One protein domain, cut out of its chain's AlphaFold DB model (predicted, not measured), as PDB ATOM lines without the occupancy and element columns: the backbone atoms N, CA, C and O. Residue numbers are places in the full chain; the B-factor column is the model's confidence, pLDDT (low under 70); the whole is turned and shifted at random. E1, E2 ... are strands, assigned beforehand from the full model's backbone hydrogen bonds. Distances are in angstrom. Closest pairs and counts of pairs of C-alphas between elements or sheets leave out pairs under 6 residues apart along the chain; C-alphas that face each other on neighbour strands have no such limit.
ATOM      1  N   ALA A 314      -2.059 -44.328   7.682       65.81
ATOM      2  CA  ALA A 314      -0.671 -43.903   7.879       65.81
ATOM      3  C   ALA A 314      -0.622 -42.392   8.024       65.81
ATOM      4  O   ALA A 314      -1.189 -41.648   7.220       65.81
ATOM      5  N   ARG A 315       0.122 -41.953   9.033       74.69
ATOM      6  CA  ARG A 315       0.502 -40.560   9.210       74.69
ATOM      7  C   ARG A 315       1.964 -40.413   8.842       74.69
ATOM      8  O   ARG A 315       2.823 -41.064   9.441       74.69
ATOM      9  N   ILE A 316       2.223 -39.556   7.870       74.94
ATOM     10  CA  ILE A 316       3.565 -39.175   7.461       74.94
ATOM     11  C   ILE A 316       3.862 -37.829   8.107       74.94
ATOM     12  O   ILE A 316       3.136 -36.865   7.883       74.94
ATOM     13  N   GLN A 317       4.914 -37.782   8.912       76.06
ATOM     14  CA  GLN A 317       5.405 -36.574   9.549       76.06
ATOM     15  C   GLN A 317       6.800 -36.274   9.008       76.06
ATOM     16  O   GLN A 317       7.681 -37.130   9.051       76.06
ATOM     17  N   ASN A 318       6.997 -35.065   8.498       74.50
ATOM     18  CA  ASN A 318       8.311 -34.569   8.105       74.50
ATOM     19  C   ASN A 318       8.830 -33.599   9.175       74.50
ATOM     20  O   ASN A 318       8.183 -32.587   9.419       74.50
ATOM     21  N   ASP A 319       9.972 -33.903   9.794       67.38
ATOM     22  CA  ASP A 319      10.665 -33.066  10.778       67.38
ATOM     23  C   ASP A 319      12.146 -32.923  10.384       67.38
ATOM     24  O   ASP A 319      12.874 -33.905  10.404       67.38
ATOM     25  N   TYR A 320      12.638 -31.716  10.079       72.12
ATOM     26  CA  TYR A 320      14.079 -31.421   9.893       72.12
ATOM     27  C   TYR A 320      14.888 -32.495   9.132       72.12
ATOM     28  O   TYR A 320      15.838 -33.072   9.666       72.12
ATOM     29  N   GLY A 321      14.518 -32.770   7.876       67.62
ATOM     30  CA  GLY A 321      15.218 -33.773   7.064       67.62
ATOM     31  C   GLY A 321      15.002 -35.204   7.559       67.62
ATOM     32  O   GLY A 321      15.797 -36.086   7.250       67.62
ATOM     33  N   ARG A 322      13.956 -35.441   8.356       76.00
ATOM     34  CA  ARG A 322      13.561 -36.758   8.840       76.00
ATOM     35  C   ARG A 322      12.104 -37.021   8.515       76.00
ATOM     36  O   ARG A 322      11.227 -36.227   8.838       76.00
ATOM     37  N   LEU A 323      11.844 -38.161   7.898       80.31
ATOM     38  CA  LEU A 323      10.512 -38.640   7.587       80.31
ATOM     39  C   LEU A 323      10.138 -39.743   8.570       80.31
ATOM     40  O   LEU A 323      10.809 -40.771   8.645       80.31
ATOM     41  N   ARG A 324       9.043 -39.554   9.297       84.56
ATOM     42  CA  ARG A 324       8.482 -40.555  10.197       84.56
ATOM     43  C   ARG A 324       7.140 -41.017   9.667       84.56
ATOM     44  O   ARG A 324       6.250 -40.206   9.428       84.56
ATOM     45  N   ILE A 325       6.983 -42.324   9.509       82.00
ATOM     46  CA  ILE A 325       5.725 -42.909   9.044       82.00
ATOM     47  C   ILE A 325       5.179 -43.775  10.154       82.00
ATOM     48  O   ILE A 325       5.739 -44.827  10.434       82.00
ATOM     49  N   ASN A 326       4.081 -43.350  10.771       78.94
ATOM     50  CA  ASN A 326       3.396 -44.142  11.783       78.94
ATOM     51  C   ASN A 326       2.167 -44.787  11.154       78.94
ATOM     52  O   ASN A 326       1.358 -44.100  10.530       78.94
ATOM     53  N   SER A 327       2.036 -46.098  11.308       74.31
ATOM     54  CA  SER A 327       0.908 -46.855  10.784       74.31
ATOM     55  C   SER A 327       0.523 -47.961  11.757       74.31
ATOM     56  O   SER A 327       1.390 -48.636  12.320       74.31
ATOM     57  N   GLU A 328      -0.782 -48.179  11.925       68.88
ATOM     58  CA  GLU A 328      -1.337 -49.300  12.705       68.88
ATOM     59  C   GLU A 328      -0.933 -50.663  12.114       68.88
ATOM     60  O   GLU A 328      -0.977 -51.702  12.774       68.88
ATOM     61  N   ILE A 329      -0.481 -50.651  10.858       67.12
ATOM     62  CA  ILE A 329      -0.055 -51.805  10.090       67.12
ATOM     63  C   ILE A 329       1.444 -51.713   9.764       67.12
ATOM     64  O   ILE A 329       1.928 -50.689   9.293       67.12
ATOM     65  N   ARG A 330       2.195 -52.813   9.946       79.81
ATOM     66  CA  ARG A 330       3.572 -52.951   9.434       79.81
ATOM     67  C   ARG A 330       3.551 -53.012   7.902       79.81
ATOM     68  O   ARG A 330       3.129 -54.024   7.346       79.81
ATOM     69  N   ALA A 331       3.946 -51.925   7.258       80.56
ATOM     70  CA  ALA A 331       3.953 -51.722   5.813       80.56
ATOM     71  C   ALA A 331       5.381 -51.434   5.343       80.56
ATOM     72  O   ALA A 331       6.193 -50.948   6.123       80.56
ATOM     73  N   GLU A 332       5.698 -51.751   4.101       87.94
ATOM     74  CA  GLU A 332       6.947 -51.366   3.452       87.94
ATOM     75  C   GLU A 332       6.881 -49.895   3.045       87.94
ATOM     76  O   GLU A 332       5.842 -49.409   2.593       87.94
ATOM     77  N   VAL A 333       7.986 -49.182   3.213       86.38
ATOM     78  CA  VAL A 333       8.121 -47.770   2.874       86.38
ATOM     79  C   VAL A 333       9.182 -47.640   1.801       86.38
ATOM     80  O   VAL A 333      10.307 -48.118   1.954       86.38
ATOM     81  N   TYR A 334       8.813 -46.948   0.733       88.50
ATOM     82  CA  TYR A 334       9.689 -46.600  -0.364       88.50
ATOM     83  C   TYR A 334       9.755 -45.081  -0.489       88.50
ATOM     84  O   TYR A 334       8.733 -44.405  -0.359       88.50
ATOM     85  N   VAL A 335      10.942 -44.553  -0.765       87.00
ATOM     86  CA  VAL A 335      11.163 -43.135  -1.063       87.00
ATOM     87  C   VAL A 335      11.853 -43.057  -2.416       87.00
ATOM     88  O   VAL A 335      12.850 -43.734  -2.636       87.00
ATOM     89  N   ASP A 336      11.261 -42.318  -3.352       86.06
ATOM     90  CA  ASP A 336      11.701 -42.205  -4.753       86.06
ATOM     91  C   ASP A 336      11.896 -43.556  -5.464       86.06
ATOM     92  O   ASP A 336      12.693 -43.700  -6.387       86.06
ATOM     93  N   GLY A 337      11.121 -44.560  -5.044       82.56
ATOM     94  CA  GLY A 337      11.167 -45.915  -5.591       82.56
ATOM     95  C   GLY A 337      12.165 -46.851  -4.904       82.56
ATOM     96  O   GLY A 337      12.102 -48.054  -5.150       82.56
ATOM     97  N   GLU A 338      13.012 -46.357  -4.001       85.31
ATOM     98  CA  GLU A 338      13.930 -47.191  -3.220       85.31
ATOM     99  C   GLU A 338      13.302 -47.623  -1.896       85.31
ATOM    100  O   GLU A 338      12.683 -46.825  -1.194       85.31
ATOM    101  N   PHE A 339      13.457 -48.900  -1.538       86.75
ATOM    102  CA  PHE A 339      12.992 -49.422  -0.255       86.75
ATOM    103  C   PHE A 339      13.861 -48.874   0.880       86.75
ATOM    104  O   PHE A 339      15.055 -49.163   0.941       86.75
ATOM    105  N   VAL A 340      13.253 -48.127   1.802       85.31
ATOM    106  CA  VAL A 340      13.974 -47.508   2.928       85.31
ATOM    107  C   VAL A 340      13.736 -48.223   4.257       85.31
ATOM    108  O   VAL A 340      14.545 -48.097   5.173       85.31
ATOM    109  N   GLY A 341      12.656 -49.000   4.378       86.06
ATOM    110  CA  GLY A 341      12.360 -49.770   5.584       86.06
ATOM    111  C   GLY A 341      10.875 -50.043   5.779       86.06
ATOM    112  O   GLY A 341      10.086 -50.015   4.839       86.06
ATOM    113  N   TYR A 342      10.482 -50.323   7.021       87.88
ATOM    114  CA  TYR A 342       9.084 -50.592   7.370       87.88
ATOM    115  C   TYR A 342       8.461 -49.415   8.132       87.88
ATOM    116  O   TYR A 342       9.166 -48.633   8.761       87.88
ATOM    117  N   SER A 343       7.132 -49.303   8.117       82.69
ATOM    118  CA  SER A 343       6.382 -48.324   8.908       82.69
ATOM    119  C   SER A 343       6.696 -48.431  10.410       82.69
ATOM    120  O   SER A 343       7.144 -49.465  10.912       82.69
ATOM    121  N   ASN A 344       6.436 -47.340  11.129       85.31
ATOM    122  CA  ASN A 344       6.854 -47.040  12.503       85.31
ATOM    123  C   ASN A 344       8.372 -46.830  12.666       85.31
ATOM    124  O   ASN A 344       8.906 -46.984  13.765       85.31
ATOM    125  N   GLN A 345       9.055 -46.453  11.580       80.75
ATOM    126  CA  GLN A 345      10.467 -46.063  11.560       80.75
ATOM    127  C   GLN A 345      10.639 -44.601  11.114       80.75
ATOM    128  O   GLN A 345       9.709 -43.965  10.609       80.75
ATOM    129  N   GLU A 346      11.835 -44.072  11.361       84.25
ATOM    130  CA  GLU A 346      12.258 -42.710  11.032       84.25
ATOM    131  C   GLU A 346      13.430 -42.779  10.049       84.25
ATOM    132  O   GLU A 346      14.380 -43.532  10.269       84.25
ATOM    133  N   PHE A 347      13.356 -42.002   8.970       83.38
ATOM    134  CA  PHE A 347      14.312 -42.022   7.862       83.38
ATOM    135  C   PHE A 347      14.898 -40.631   7.654       83.38
ATOM    136  O   PHE A 347      14.144 -39.665   7.615       83.38
ATOM    137  N   LEU A 348      16.217 -40.504   7.492       81.88
ATOM    138  CA  LEU A 348      16.835 -39.230   7.111       81.88
ATOM    139  C   LEU A 348      16.775 -39.044   5.596       81.88
ATOM    140  O   LEU A 348      17.175 -39.936   4.855       81.88
ATOM    141  N   LEU A 349      16.316 -37.877   5.154       77.38
ATOM    142  CA  LEU A 349      16.187 -37.501   3.751       77.38
ATOM    143  C   LEU A 349      16.860 -36.154   3.491       77.38
ATOM    144  O   LEU A 349      16.911 -35.271   4.351       77.38
ATOM    145  N   THR A 350      17.366 -35.996   2.274       77.31
ATOM    146  CA  THR A 350      17.847 -34.710   1.771       77.31
ATOM    147  C   THR A 350      16.690 -33.724   1.625       77.31
ATOM    148  O   THR A 350      15.538 -34.120   1.497       77.31
ATOM    149  N   SER A 351      16.973 -32.421   1.641       78.44
ATOM    150  CA  SER A 351      15.936 -31.435   1.332       78.44
ATOM    151  C   SER A 351      15.553 -31.508  -0.148       78.44
ATOM    152  O   SER A 351      16.435 -31.520  -1.006       78.44
ATOM    153  N   GLY A 352      14.257 -31.548  -0.449       78.94
ATOM    154  CA  GLY A 352      13.741 -31.732  -1.804       78.94
ATOM    155  C   GLY A 352      12.350 -32.365  -1.841       78.94
ATOM    156  O   GLY A 352      11.775 -32.695  -0.807       78.94
ATOM    157  N   LEU A 353      11.785 -32.507  -3.039       83.12
ATOM    158  CA  LEU A 353      10.517 -33.208  -3.241       83.12
ATOM    159  C   LEU A 353      10.781 -34.707  -3.382       83.12
ATOM    160  O   LEU A 353      11.541 -35.106  -4.259       83.12
ATOM    161  N   HIS A 354      10.111 -35.510  -2.563       85.69
ATOM    162  CA  HIS A 354      10.259 -36.960  -2.545       85.69
ATOM    163  C   HIS A 354       8.908 -37.648  -2.754       85.69
ATOM    164  O   HIS A 354       7.896 -37.251  -2.168       85.69
ATOM    165  N   LEU A 355       8.872 -38.698  -3.576       87.00
ATOM    166  CA  LEU A 355       7.708 -39.569  -3.705       87.00
ATOM    167  C   LEU A 355       7.783 -40.670  -2.650       87.00
ATOM    168  O   LEU A 355       8.593 -41.589  -2.748       87.00
ATOM    169  N   VAL A 356       6.896 -40.613  -1.665       86.38
ATOM    170  CA  VAL A 356       6.803 -41.623  -0.611       86.38
ATOM    171  C   VAL A 356       5.703 -42.611  -0.973       86.38
ATOM    172  O   VAL A 356       4.553 -42.219  -1.160       86.38
ATOM    173  N   SER A 357       6.048 -43.894  -1.066       87.19
ATOM    174  CA  SER A 357       5.092 -44.982  -1.288       87.19
ATOM    175  C   SER A 357       5.058 -45.890  -0.066       87.19
ATOM    176  O   SER A 357       6.082 -46.445   0.326       87.19
ATOM    177  N   VAL A 358       3.886 -46.068   0.534       84.12
ATOM    178  CA  VAL A 358       3.675 -47.025   1.623       84.12
ATOM    179  C   VAL A 358       2.854 -48.183   1.082       84.12
ATOM    180  O   VAL A 358       1.710 -47.996   0.660       84.12
ATOM    181  N   ARG A 359       3.447 -49.376   1.087       82.88
ATOM    182  CA  ARG A 359       2.882 -50.582   0.480       82.88
ATOM    183  C   ARG A 359       2.715 -51.668   1.521       82.88
ATOM    184  O   ARG A 359       3.613 -51.943   2.313       82.88
ATOM    185  N   ARG A 360       1.568 -52.334   1.524       76.62
ATOM    186  CA  ARG A 360       1.384 -53.552   2.315       76.62
ATOM    187  C   ARG A 360       0.497 -54.502   1.545       76.62
ATOM    188  O   ARG A 360      -0.602 -54.136   1.144       76.62
ATOM    189  N   ALA A 361       0.935 -55.754   1.433       65.25
ATOM    190  CA  ALA A 361       0.122 -56.805   0.843       65.25
ATOM    191  C   ALA A 361      -1.287 -56.818   1.464       65.25
ATOM    192  O   ALA A 361      -1.427 -56.894   2.693       65.25
ATOM    193  N   GLY A 362      -2.313 -56.763   0.611       62.84
ATOM    194  CA  GLY A 362      -3.729 -56.756   0.992       62.84
ATOM    195  C   GLY A 362      -4.338 -55.391   1.337       62.84
ATOM    196  O   GLY A 362      -5.498 -55.378   1.725       62.84
ATOM    197  N   TYR A 363      -3.598 -54.286   1.204       60.03
ATOM    198  CA  TYR A 363      -4.107 -52.913   1.327       60.03
ATOM    199  C   TYR A 363      -3.835 -52.133   0.036       60.03
ATOM    200  O   TYR A 363      -2.976 -52.530  -0.752       60.03
ATOM    201  N   ARG A 364      -4.567 -51.036  -0.199       66.50
ATOM    202  CA  ARG A 364      -4.306 -50.158  -1.346       66.50
ATOM    203  C   ARG A 364      -3.013 -49.377  -1.107       66.50
ATOM    204  O   ARG A 364      -2.856 -48.783  -0.053       66.50
ATOM    205  N   ASP A 365      -2.110 -49.330  -2.079       76.00
ATOM    206  CA  ASP A 365      -0.880 -48.540  -1.946       76.00
ATOM    207  C   ASP A 365      -1.193 -47.050  -1.719       76.00
ATOM    208  O   ASP A 365      -2.013 -46.467  -2.436       76.00
ATOM    209  N   CYS A 366      -0.518 -46.422  -0.749       81.38
ATOM    210  CA  CYS A 366      -0.555 -44.967  -0.597       81.38
ATOM    211  C   CYS A 366       0.705 -44.354  -1.196       81.38
ATOM    212  O   CYS A 366       1.802 -44.603  -0.698       81.38
ATOM    213  N   ASN A 367       0.537 -43.514  -2.216       85.12
ATOM    214  CA  ASN A 367       1.624 -42.768  -2.836       85.12
ATOM    215  C   ASN A 367       1.389 -41.278  -2.608       85.12
ATOM    216  O   ASN A 367       0.362 -40.742  -3.024       85.12
ATOM    217  N   GLN A 368       2.339 -40.612  -1.963       83.31
ATOM    218  CA  GLN A 368       2.228 -39.209  -1.605       83.31
ATOM    219  C   GLN A 368       3.532 -38.482  -1.912       83.31
ATOM    220  O   GLN A 368       4.608 -38.904  -1.495       83.31
ATOM    221  N   GLN A 369       3.433 -37.358  -2.616       84.62
ATOM    222  CA  GLN A 369       4.562 -36.443  -2.738       84.62
ATOM    223  C   GLN A 369       4.708 -35.649  -1.439       84.62
ATOM    224  O   GLN A 369       3.741 -35.053  -0.954       84.62
ATOM    225  N   VAL A 370       5.915 -35.677  -0.880       82.62
ATOM    226  CA  VAL A 370       6.288 -34.997   0.358       82.62
ATOM    227  C   VAL A 370       7.444 -34.063   0.055       82.62
ATOM    228  O   VAL A 370       8.505 -34.484  -0.398       82.62
ATOM    229  N   GLU A 371       7.234 -32.778   0.304       82.31
ATOM    230  CA  GLU A 371       8.287 -31.780   0.188       82.31
ATOM    231  C   GLU A 371       9.066 -31.708   1.506       82.31
ATOM    232  O   GLU A 371       8.523 -31.343   2.555       82.31
ATOM    233  N   VAL A 372      10.342 -32.083   1.460       77.50
ATOM    234  CA  VAL A 372      11.284 -31.984   2.572       77.50
ATOM    235  C   VAL A 372      11.963 -30.622   2.522       77.50
ATOM    236  O   VAL A 372      13.020 -30.451   1.922       77.50
ATOM    237  N   VAL A 373      11.342 -29.636   3.167       69.00
ATOM    238  CA  VAL A 373      11.907 -28.289   3.326       69.00
ATOM    239  C   VAL A 373      12.483 -28.156   4.731       69.00
ATOM    240  O   VAL A 373      11.842 -28.538   5.712       69.00
ATOM    241  N   GLY A 374      13.709 -27.642   4.842       62.22
ATOM    242  CA  GLY A 374      14.393 -27.478   6.124       62.22
ATOM    243  C   GLY A 374      13.611 -26.582   7.089       62.22
ATOM    244  O   GLY A 374      13.714 -25.364   7.009       62.22
ATOM    245  N   GLY A 375      12.862 -27.192   8.014       57.03
ATOM    246  CA  GLY A 375      12.252 -26.512   9.163       57.03
ATOM    247  C   GLY A 375      10.724 -26.545   9.265       57.03
ATOM    248  O   GLY A 375      10.201 -26.054  10.263       57.03
ATOM    249  N   GLU A 376       9.996 -27.134   8.311       59.97
ATOM    250  CA  GLU A 376       8.527 -27.207   8.384       59.97
ATOM    251  C   GLU A 376       8.019 -28.589   8.796       59.97
ATOM    252  O   GLU A 376       8.236 -29.578   8.096       59.97
ATOM    253  N   ARG A 377       7.267 -28.638   9.906       68.06
ATOM    254  CA  ARG A 377       6.507 -29.829  10.288       68.06
ATOM    255  C   ARG A 377       5.216 -29.896   9.485       68.06
ATOM    256  O   ARG A 377       4.348 -29.038   9.640       68.06
ATOM    257  N   ARG A 378       5.067 -30.938   8.668       69.12
ATOM    258  CA  ARG A 378       3.824 -31.228   7.937       69.12
ATOM    259  C   ARG A 378       3.372 -32.655   8.211       69.12
ATOM    260  O   ARG A 378       4.160 -33.590   8.089       69.12
ATOM    261  N   ASP A 379       2.100 -32.789   8.575       73.94
ATOM    262  CA  ASP A 379       1.421 -34.072   8.720       73.94
ATOM    263  C   ASP A 379       0.598 -34.357   7.467       73.94
ATOM    264  O   ASP A 379      -0.221 -33.534   7.054       73.94
ATOM    265  N   ILE A 380       0.794 -35.533   6.883       70.44
ATOM    266  CA  ILE A 380       0.044 -35.983   5.715       70.44
ATOM    267  C   ILE A 380      -0.644 -37.303   6.047       70.44
ATOM    268  O   ILE A 380      -0.053 -38.193   6.664       70.44
ATOM    269  N   PHE A 381      -1.914 -37.407   5.663       71.81
ATOM    270  CA  PHE A 381      -2.771 -38.538   5.991       71.81
ATOM    271  C   PHE A 381      -3.005 -39.413   4.763       71.81
ATOM    272  O   PHE A 381      -3.567 -38.968   3.766       71.81
ATOM    273  N   CYS A 382      -2.625 -40.678   4.894       66.56
ATOM    274  CA  CYS A 382      -2.916 -41.754   3.960       66.56
ATOM    275  C   CYS A 382      -4.020 -42.640   4.547       66.56
ATOM    276  O   CYS A 382      -3.885 -43.110   5.681       66.56
ATOM    277  N   ARG A 383      -5.087 -42.901   3.782       64.69
ATOM    278  CA  ARG A 383      -6.078 -43.943   4.105       64.69
ATOM    279  C   ARG A 383      -5.825 -45.168   3.231       64.69
ATOM    280  O   ARG A 383      -5.634 -45.001   2.026       64.69
ATOM    281  N   PHE A 384      -5.803 -46.347   3.851       62.00
ATOM    282  CA  PHE A 384      -5.540 -47.641   3.216       62.00
ATOM    283  C   PHE A 384      -6.801 -48.460   2.978       62.00
ATOM    284  O   PHE A 384      -7.666 -48.459   3.885       62.00
TER     285      PHE A 384
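What this domain is: This is residues 314 to 384 of the 384 residues of the protein "Tetratricopeptide repeat protein" of bacterium (UniProt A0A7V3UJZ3). Two four-stranded antiparallel sheets lie face to face as a small sandwich, E5 E2 E1 E8 over E4 E3 E6 E7, with their strands running nearly in line. The second sheet is strongly twisted, so that E4 at its edge is turned well away from E7 at the other, and the link from E6 to E7 reaches out at one end of the long axis. The printed part has 71 residues with eight named strands, E1 to E8 in order along the chain, and no named helix; the class is all strand. It is compact, with a radius of gyration of the C-alphas of 11.0 A, and elongated, spanning 35 by 21 by 17 A.

Where its parts are: Find C-alpha 314 at (-0.671, -43.903, 7.879); from there E1 runs through residues 314 to 319, 15.9 A long. E2, residues 322 to 327, comes back over 16.3 A. Next come three shorter strands: E3, residues 332 to 335, 10.3 A; E4, residues 338 to 342, 12.1 A; and E5, residues 345 to 348, 10.3 A. Look for C-alpha 352 at (13.741, -31.732, -1.804), where the longest strand, E6, begins; it holds residues 352 to 359 and measures 21.9 A. E7 follows at residues 366 to 372, 17.9 A, and E8 at residues 378 to 383, 16.6 A, ending with C-alpha 383 at (-6.078, -43.943, 4.105).

How they stand to each other: Start with the hairpin of E1 and E2, antiparallel at 162 degrees, where N 317 and O 324 are 2.8 A apart, within hydrogen-bond range. On the other side of E1 is the edge strand E8, antiparallel at 165 degrees, with N 316 and O 380 at 2.9 A. The edge strand E5 is the antiparallel neighbour of E2, with N 323 and O 347 at 2.8 A. In the other sheet, E3 and E4 form a hairpin at 142 degrees, with N 333 and O 341 at 2.8 A. E3 also pairs with E6, N 334 and O 357 being 2.8 A apart, and E6 forms a hairpin with E7, with N 354 and O 370 at 2.9 A. The two sheets make a sandwich, two sheets face to face, 9.0 A centre to centre where they face each other, their strands at 17 degrees. Between the sheets, the closest C-alphas of E7 and E8 are those of Cys 366 and Cys 382, 6.1 A apart.

The domain as a whole: The two C-alphas farthest apart are those of Gly 362 and Gly 375, at 35.2 A. The printed part has no cut and ends at the chain's last residue, 384. The link from E6 to E7 is short, and the other links are tight. The mean pLDDT of the printed part is 77.2; look for values under 70 at residues 361 to 364 and 373 to 378, among others.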